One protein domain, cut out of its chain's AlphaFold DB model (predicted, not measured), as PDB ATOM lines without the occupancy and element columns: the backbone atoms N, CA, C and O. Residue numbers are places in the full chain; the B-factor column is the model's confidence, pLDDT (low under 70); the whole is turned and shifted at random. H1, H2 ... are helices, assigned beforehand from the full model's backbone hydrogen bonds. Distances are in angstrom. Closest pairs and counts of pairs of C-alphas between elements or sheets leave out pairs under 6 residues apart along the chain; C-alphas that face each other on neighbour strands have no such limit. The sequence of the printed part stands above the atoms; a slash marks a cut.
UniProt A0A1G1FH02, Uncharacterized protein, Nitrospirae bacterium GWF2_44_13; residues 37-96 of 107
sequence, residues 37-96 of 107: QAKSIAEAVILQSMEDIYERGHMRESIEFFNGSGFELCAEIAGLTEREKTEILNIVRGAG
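What this domain is: This is residues 37 to 96 of the 107 residues of an uncharacterized protein of Nitrospirae bacterium GWF2_44_13 (UniProt A0A1G1FH02). Two longer helices, H1 and H4, run the same way with a space between them, and two short helices, H2 and H3, set at an angle to each other with one residue between them, bring the chain back along one side of that space. H1 packs on H3 and, with its last residues, on H2, while H4 lies a little way off from the other three and touches no helix. The printed part has 60 residues with four named helices, in the order H1, H2, H3, H4, and no named strand; the class is all helix. The whole is compact, with a radius of gyration of the C-alphas of 10.8 A, and the C-alphas span 29 by 22 by 16 A.

How they stand to each other: The longest helix is H1, residues 37 to 52. It touches H3, residues 69 to 78, with 16 pairs of C-alphas within 8 A; the closest C-alphas, of Lys 39 and Ala 78, are 4.3 A apart. These two run opposite ways at a steep tilt of 47 degrees. H1 also touches H2, residues 59 to 67, with residues 49 to 52 alone; the closest C-alphas are those of Ser 49 and Ser 62, 5.1 A apart, and the two run opposite ways at a steep tilt of 51 degrees. H2 and H3 are close but not clearly touching, with the C-alphas of Phe 65 and Phe 71 closest at 5.7 A, and their lines are only just about perpendicular, at 72 degrees. H4, residues 82 to 94, is close to H1 but not clearly touching it; the closest C-alphas, of Met 50 and Val 92, are 7.1 A apart. H1 and H4 run the same way at a shallow tilt of 21 degrees, centre to centre 14.6 A. H4 is also close to but not clearly touching H2, at C-alphas Phe 66 and Leu 89, 7.4 A apart, and H3, at C-alphas Ala 75 and Lys 85, 7.0 A apart. In H1, H2, H3 and H4 every O i to N i+4 pair is within hydrogen-bond range.

Where its parts are: H1 is 22.2 A from first to last C-alpha, from C-alpha 37 at (35.742, -3.320, 10.763) to C-alpha 52 at (38.506, 16.718, 1.689). H4 is 18.0 A long and ends at C-alpha 94, at (37.920, 26.548, 12.336). H3 is 13.9 A long and H2 12.3 A.

The domain as a whole: The two C-alphas farthest apart, of Gln 37 and Gly 96, are 32.2 A apart. The printed part has no cut. The links H2 to H3, residue 68, and H3 to H4, residues 79 to 81, are tight, and the link H1 to H2, residues 53 to 58, is short. The mean pLDDT of the printed part is 89.5, and residue 96 is under 70.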
ATOM      1  N   GLN A  37      35.637  -3.771  12.149       90.75
ATOM      2  CA  GLN A  37      35.742  -3.320  10.763       90.75
ATOM      3  C   GLN A  37      34.797  -2.148  10.448       90.75
ATOM      4  O   GLN A  37      35.215  -1.225   9.761       90.75
ATOM      5  N   ALA A  38      33.563  -2.140  10.967       88.56
ATOM      6  CA  ALA A  38      32.633  -1.031  10.747       88.56
ATOM      7  C   ALA A  38      33.097   0.242  11.468       88.56
ATOM      8  O   ALA A  38      33.100   1.303  10.849       88.56
ATOM      9  N   LYS A  39      33.581   0.125  12.717       91.31
ATOM     10  CA  LYS A  39      34.231   1.232  13.449       91.31
ATOM     11  C   LYS A  39      35.390   1.823  12.644       91.31
ATOM     12  O   LYS A  39      35.376   3.014  12.367       91.31
ATOM     13  N   SER A  40      36.320   0.984  12.183       93.25
ATOM     14  CA  SER A  40      37.480   1.434  11.400       93.25
ATOM     15  C   SER A  40      37.107   2.071  10.053       93.25
ATOM     16  O   SER A  40      37.750   3.033   9.639       93.25
ATOM     17  N   ILE A  41      36.053   1.591   9.382       96.06
ATOM     18  CA  ILE A  41      35.533   2.223   8.158       96.06
ATOM     19  C   ILE A  41      34.894   3.581   8.473       96.06
ATOM     20  O   ILE A  41      35.134   4.538   7.746       96.06
ATOM     21  N   ALA A  42      34.111   3.694   9.549       94.19
ATOM     22  CA  ALA A  42      33.479   4.952   9.939       94.19
ATOM     23  C   ALA A  42      34.508   6.011  10.380       94.19
ATOM     24  O   ALA A  42      34.400   7.169   9.982       94.19
ATOM     25  N   GLU A  43      35.547   5.605  11.116       93.88
ATOM     26  CA  GLU A  43      36.714   6.441  11.435       93.88
ATOM     27  C   GLU A  43      37.411   6.937  10.160       93.88
ATOM     28  O   GLU A  43      37.663   8.133  10.025       93.88
ATOM     29  N   ALA A  44      37.669   6.047   9.194       96.06
ATOM     30  CA  ALA A  44      38.297   6.411   7.926       96.06
ATOM     31  C   ALA A  44      37.432   7.365   7.079       96.06
ATOM     32  O   ALA A  44      37.972   8.292   6.484       96.06
ATOM     33  N   VAL A  45      36.105   7.183   7.053       95.75
ATOM     34  CA  VAL A  45      35.178   8.093   6.355       95.75
ATOM     35  C   VAL A  45      35.187   9.484   6.992       95.75
ATOM     36  O   VAL A  45      35.296  10.468   6.269       95.75
ATOM     37  N   ILE A  46      35.148   9.580   8.327       95.00
ATOM     38  CA  ILE A  46      35.241  10.871   9.030       95.00
ATOM     39  C   ILE A  46      36.576  11.561   8.715       95.00
ATOM     40  O   ILE A  46      36.579  12.742   8.378       95.00
ATOM     41  N   LEU A  47      37.696  10.834   8.791       94.44
ATOM     42  CA  LEU A  47      39.028  11.387   8.526       94.44
ATOM     43  C   LEU A  47      39.201  11.835   7.068       94.44
ATOM     44  O   LEU A  47      39.727  12.923   6.847       94.44
ATOM     45  N   GLN A  48      38.706  11.065   6.092       94.56
ATOM     46  CA  GLN A  48      38.710  11.478   4.684       94.56
ATOM     47  C   GLN A  48      37.898  12.763   4.497       94.56
ATOM     48  O   GLN A  48      38.405  13.726   3.936       94.56
ATOM     49  N   SER A  49      36.685  12.839   5.058       92.88
ATOM     50  CA  SER A  49      35.877  14.064   5.000       92.88
ATOM     51  C   SER A  49      36.556  15.264   5.679       92.88
ATOM     52  O   SER A  49      36.327  16.399   5.266       92.88
ATOM     53  N   MET A  50      37.402  15.053   6.698       91.38
ATOM     54  CA  MET A  50      38.216  16.122   7.303       91.38
ATOM     55  C   MET A  50      39.354  16.612   6.393       91.38
ATOM     56  O   MET A  50      39.676  17.798   6.430       91.38
ATOM     57  N   GLU A  51      39.956  15.736   5.586       90.25
ATOM     58  CA  GLU A  51      40.978  16.103   4.594       90.25
ATOM     59  C   GLU A  51      40.346  16.817   3.386       90.25
ATOM     60  O   GLU A  51      40.759  17.921   3.021       90.25
ATOM     61  N   ASP A  52      39.269  16.242   2.849       89.50
ATOM     62  CA  ASP A  52      38.506  16.718   1.689       89.50
ATOM     63  C   ASP A  52      37.959  18.154   1.857       89.50
ATOM     64  O   ASP A  52      37.763  18.862   0.869       89.50
ATOM     65  N   ILE A  53      37.757  18.628   3.095       87.88
ATOM     66  CA  ILE A  53      37.406  20.029   3.411       87.88
ATOM     67  C   ILE A  53      38.424  21.031   2.852       87.88
ATOM     68  O   ILE A  53      38.047  22.132   2.445       87.88
ATOM     69  N   TYR A  54      39.707  20.671   2.813       84.56
ATOM     70  CA  TYR A  54      40.761  21.548   2.305       84.56
ATOM     71  C   TYR A  54      40.934  21.443   0.779       84.56
ATOM     72  O   TYR A  54      41.575  22.311   0.174       84.56
ATOM     73  N   GLU A  55      40.320  20.448   0.124       84.56
ATOM     74  CA  GLU A  55      40.310  20.316  -1.332       84.56
ATOM     75  C   GLU A  55      39.059  20.951  -1.962       84.56
ATOM     76  O   GLU A  55      37.921  20.513  -1.793       84.56
ATOM     77  N   ARG A  56      39.276  21.964  -2.811       77.81
ATOM     78  CA  ARG A  56      38.206  22.731  -3.487       77.81
ATOM     79  C   ARG A  56      37.243  21.894  -4.346       77.81
ATOM     80  O   ARG A  56      36.205  22.419  -4.738       77.81
ATOM     81  N   GLY A  57      37.598  20.653  -4.684       83.50
ATOM     82  CA  GLY A  57      36.753  19.723  -5.439       83.50
ATOM     83  C   GLY A  57      35.785  18.889  -4.590       83.50
ATOM     84  O   GLY A  57      34.846  18.335  -5.159       83.50
ATOM     85  N   HIS A  58      36.008  18.800  -3.271       84.44
ATOM     86  CA  HIS A  58      35.291  17.900  -2.349       84.44
ATOM     87  C   HIS A  58      34.815  18.588  -1.051       84.44
ATOM     88  O   HIS A  58      33.996  18.046  -0.304       84.44
ATOM     89  N   MET A  59      35.264  19.827  -0.815       85.56
ATOM     90  CA  MET A  59      34.893  20.683   0.314       85.56
ATOM     91  C   MET A  59      33.378  20.774   0.556       85.56
ATOM     92  O   MET A  59      32.939  20.693   1.702       85.56
ATOM     93  N   ARG A  60      32.558  20.942  -0.493       86.25
ATOM     94  CA  ARG A  60      31.098  21.082  -0.336       86.25
ATOM     95  C   ARG A  60      30.472  19.775   0.134       86.25
ATOM     96  O   ARG A  60      29.694  19.781   1.078       86.25
ATOM     97  N   GLU A  61      30.823  18.674  -0.514       88.56
ATOM     98  CA  GLU A  61      30.323  17.332  -0.231       88.56
ATOM     99  C   GLU A  61      30.673  16.919   1.212       88.56
ATOM    100  O   GLU A  61      29.848  16.335   1.915       88.56
ATOM    101  N   SER A  62      31.850  17.323   1.697       89.25
ATOM    102  CA  SER A  62      32.258  17.132   3.095       89.25
ATOM    103  C   SER A  62      31.511  18.045   4.073       89.25
ATOM    104  O   SER A  62      31.097  17.596   5.140       89.25
ATOM    105  N   ILE A  63      31.252  19.307   3.716       88.25
ATOM    106  CA  ILE A  63      30.388  20.196   4.513       88.25
ATOM    107  C   ILE A  63      28.955  19.636   4.586       88.25
ATOM    108  O   ILE A  63      28.341  19.681   5.653       88.25
ATOM    109  N   GLU A  64      28.427  19.056   3.507       90.50
ATOM    110  CA  GLU A  64      27.134  18.356   3.498       90.50
ATOM    111  C   GLU A  64      27.158  17.089   4.379       90.50
ATOM    112  O   GLU A  64      26.183  16.820   5.084       90.50
ATOM    113  N   PHE A  65      28.279  16.356   4.437       92.81
ATOM    114  CA  PHE A  65      28.473  15.229   5.360       92.81
ATOM    115  C   PHE A  65      28.454  15.657   6.841       92.81
ATOM    116  O   PHE A  65      27.715  15.055   7.623       92.81
ATOM    117  N   PHE A  66      29.200  16.704   7.223       91.38
ATOM    118  CA  PHE A  66      29.273  17.190   8.616       91.38
ATOM    119  C   PHE A  66      28.013  17.923   9.098       91.38
ATOM    120  O   PHE A  66      27.743  17.932  10.297       91.38
ATOM    121  N   ASN A  67      27.225  18.508   8.191       87.25
ATOM    122  CA  ASN A  67      25.893  19.042   8.506       87.25
ATOM    123  C   ASN A  67      24.786  17.966   8.485       87.25
ATOM    124  O   ASN A  67      23.673  18.222   8.946       87.25
ATOM    125  N   GLY A  68      25.052  16.797   7.897       87.50
ATOM    126  CA  GLY A  68      24.057  15.763   7.630       87.50
ATOM    127  C   GLY A  68      24.061  14.603   8.626       87.50
ATOM    128  O   GLY A  68      24.931  14.460   9.484       87.50
ATOM    129  N   SER A  69      23.112  13.683   8.446       88.75
ATOM    130  CA  SER A  69      23.061  12.414   9.191       88.75
ATOM    131  C   SER A  69      24.220  11.455   8.871       88.75
ATOM    132  O   SER A  69      24.356  10.431   9.536       88.75
ATOM    133  N   GLY A  70      25.055  11.774   7.873       89.88
ATOM    134  CA  GLY A  70      26.260  11.018   7.531       89.88
ATOM    135  C   GLY A  70      27.294  11.043   8.655       89.88
ATOM    136  O   GLY A  70      27.728   9.977   9.095       89.88
ATOM    137  N   PHE A  71      27.633  12.234   9.162       92.88
ATOM    138  CA  PHE A  71      28.565  12.375  10.280       92.88
ATOM    139  C   PHE A  71      28.032  11.739  11.564       92.88
ATOM    140  O   PHE A  71      28.756  10.974  12.189       92.88
ATOM    141  N   GLU A  72      26.764  11.972  11.920       92.88
ATOM    142  CA  GLU A  72      26.167  11.411  13.142       92.88
ATOM    143  C   GLU A  72      26.174   9.871  13.135       92.88
ATOM    144  O   GLU A  72      26.615   9.250  14.102       92.88
ATOM    145  N   LEU A  73      25.793   9.242  12.015       93.06
ATOM    146  CA  LEU A  73      25.834   7.783  11.866       93.06
ATOM    147  C   LEU A  73      27.271   7.236  11.901       93.06
ATOM    148  O   LEU A  73      27.527   6.200  12.516       93.06
ATOM    149  N   CYS A  74      28.224   7.915  11.255       93.00
ATOM    150  CA  CYS A  74      29.625   7.504  11.320       93.00
ATOM    151  C   CYS A  74      30.198   7.684  12.733       93.00
ATOM    152  O   CYS A  74      30.953   6.830  13.186       93.00
ATOM    153  N   ALA A  75      29.811   8.734  13.457       93.06
ATOM    154  CA  ALA A  75      30.232   8.973  14.831       93.06
ATOM    155  C   ALA A  75      29.672   7.913  15.796       93.06
ATOM    156  O   ALA A  75      30.420   7.417  16.639       93.06
ATOM    157  N   GLU A  76      28.410   7.494  15.629       93.94
ATOM    158  CA  GLU A  76      27.817   6.375  16.379       93.94
ATOM    159  C   GLU A  76      28.572   5.056  16.118       93.94
ATOM    160  O   GLU A  76      28.965   4.365  17.059       93.94
ATOM    161  N   ILE A  77      28.839   4.722  14.847       92.81
ATOM    162  CA  ILE A  77      29.537   3.480  14.461       92.81
ATOM    163  C   ILE A  77      31.011   3.499  14.894       92.81
ATOM    164  O   ILE A  77      31.543   2.476  15.334       92.81
ATOM    165  N   ALA A  78      31.670   4.657  14.812       92.88
ATOM    166  CA  ALA A  78      33.006   4.871  15.357       92.88
ATOM    167  C   ALA A  78      33.014   4.828  16.899       92.88
ATOM    168  O   ALA A  78      34.053   4.549  17.499       92.88
ATOM    169  N   GLY A  79      31.873   5.050  17.556       92.94
ATOM    170  CA  GLY A  79      31.757   5.106  19.011       92.94
ATOM    171  C   GLY A  79      32.348   6.379  19.617       92.94
ATOM    172  O   GLY A  79      32.885   6.318  20.723       92.94
ATOM    173  N   LEU A  80      32.284   7.500  18.890       92.56
ATOM    174  CA  LEU A  80      32.710   8.812  19.377       92.56
ATOM    175  C   LEU A  80      31.738   9.340  20.438       92.56
ATOM    176  O   LEU A  80      30.519   9.240  20.296       92.56
ATOM    177  N   THR A  81      32.278   9.961  21.482       92.94
ATOM    178  CA  THR A  81      31.491  10.710  22.465       92.94
ATOM    179  C   THR A  81      31.018  12.054  21.906       92.94
ATOM    180  O   THR A  81      31.640  12.629  21.012       92.94
ATOM    181  N   GLU A  82      29.966  12.627  22.498       90.44
ATOM    182  CA  GLU A  82      29.485  13.984  22.170       90.44
ATOM    183  C   GLU A  82      30.580  15.058  22.270       90.44
ATOM    184  O   GLU A  82      30.573  16.043  21.528       90.44
ATOM    185  N   ARG A  83      31.566  14.850  23.151       91.75
ATOM    186  CA  ARG A  83      32.742  15.714  23.254       91.75
ATOM    187  C   ARG A  83      33.623  15.605  22.008       91.75
ATOM    188  O   ARG A  83      33.944  16.632  21.423       91.75
ATOM    189  N   GLU A  84      33.983  14.395  21.588       91.62
ATOM    190  CA  GLU A  84      34.812  14.170  20.393       91.62
ATOM    191  C   GLU A  84      34.095  14.644  19.120       91.62
ATOM    192  O   GLU A  84      34.708  15.314  18.289       91.62
ATOM    193  N   LYS A  85      32.776  14.413  19.007       92.12
ATOM    194  CA  LYS A  85      31.941  15.006  17.947       92.12
ATOM    195  C   LYS A  85      32.061  16.534  17.926       92.12
ATOM    196  O   LYS A  85      32.275  17.126  16.871       92.12
ATOM    197  N   THR A  86      31.942  17.174  19.092       91.38
ATOM    198  CA  THR A  86      32.027  18.637  19.235       91.38
ATOM    199  C   THR A  86      33.422  19.167  18.893       91.38
ATOM    200  O   THR A  86      33.536  20.185  18.212       91.38
ATOM    201  N   GLU A  87      34.488  18.478  19.310       91.75
ATOM    202  CA  GLU A  87      35.872  18.843  18.985       91.75
ATOM    203  C   GLU A  87      36.138  18.741  17.470       91.75
ATOM    204  O   GLU A  87      36.669  19.691  16.891       91.75
ATOM    205  N   ILE A  88      35.664  17.684  16.797       90.94
ATOM    206  CA  ILE A  88      35.727  17.546  15.327       90.94
ATOM    207  C   ILE A  88      34.949  18.670  14.628       90.94
ATOM    208  O   ILE A  88      35.501  19.356  13.769       90.94
ATOM    209  N   LEU A  89      33.695  18.921  15.020       90.25
ATOM    210  CA  LEU A  89      32.874  19.989  14.432       90.25
ATOM    211  C   LEU A  89      33.504  21.380  14.616       90.25
ATOM    212  O   LEU A  89      33.373  22.237  13.742       90.25
ATOM    213  N   ASN A  90      34.215  21.613  15.720       88.50
ATOM    214  CA  ASN A  90      34.937  22.863  15.950       88.50
ATOM    215  C   ASN A  90      36.202  22.987  15.083       88.50
ATOM    216  O   ASN A  90      36.495  24.092  14.628       88.50
ATOM    217  N   ILE A  91      36.903  21.887  14.781       88.00
ATOM    218  CA  ILE A  91      38.001  21.874  13.795       88.00
ATOM    219  C   ILE A  91      37.462  22.209  12.397       88.00
ATOM    220  O   ILE A  91      37.999  23.096  11.734       88.00
ATOM    221  N   VAL A  92      36.354  21.580  11.979       86.81
ATOM    222  CA  VAL A  92      35.706  21.856  10.682       86.81
ATOM    223  C   VAL A  92      35.254  23.320  10.579       86.81
ATOM    224  O   VAL A  92      35.498  23.965   9.560       86.81
ATOM    225  N   ARG A  93      34.661  23.889  11.640       83.75
ATOM    226  CA  ARG A  93      34.329  25.328  11.677       83.75
ATOM    227  C   ARG A  93      35.571  26.216  11.613       83.75
ATOM    228  O   ARG A  93      35.576  27.202  10.878       83.75
ATOM    229  N   GLY A  94      36.633  25.846  12.328       80.31
ATOM    230  CA  GLY A  94      37.920  26.548  12.336       80.31
ATOM    231  C   GLY A  94      38.617  26.606  10.971       80.31
ATOM    232  O   GLY A  94      39.412  27.514  10.742       80.31
ATOM    233  N   ALA A  95      38.280  25.704  10.043       70.00
ATOM    234  CA  ALA A  95      38.732  25.757   8.653       70.00
ATOM    235  C   ALA A  95      38.052  26.865   7.810       70.00
ATOM    236  O   ALA A  95      38.494  27.125   6.692       70.00
ATOM    237  N   GLY A  96      37.029  27.548   8.348       63.06
ATOM    238  CA  GLY A  96      36.368  28.702   7.724       63.06
ATOM    239  C   GLY A  96      34.916  28.475   7.285       63.06
ATOM    240  O   GLY A  96      34.444  29.189   6.401       63.06
TER     241      GLY A  96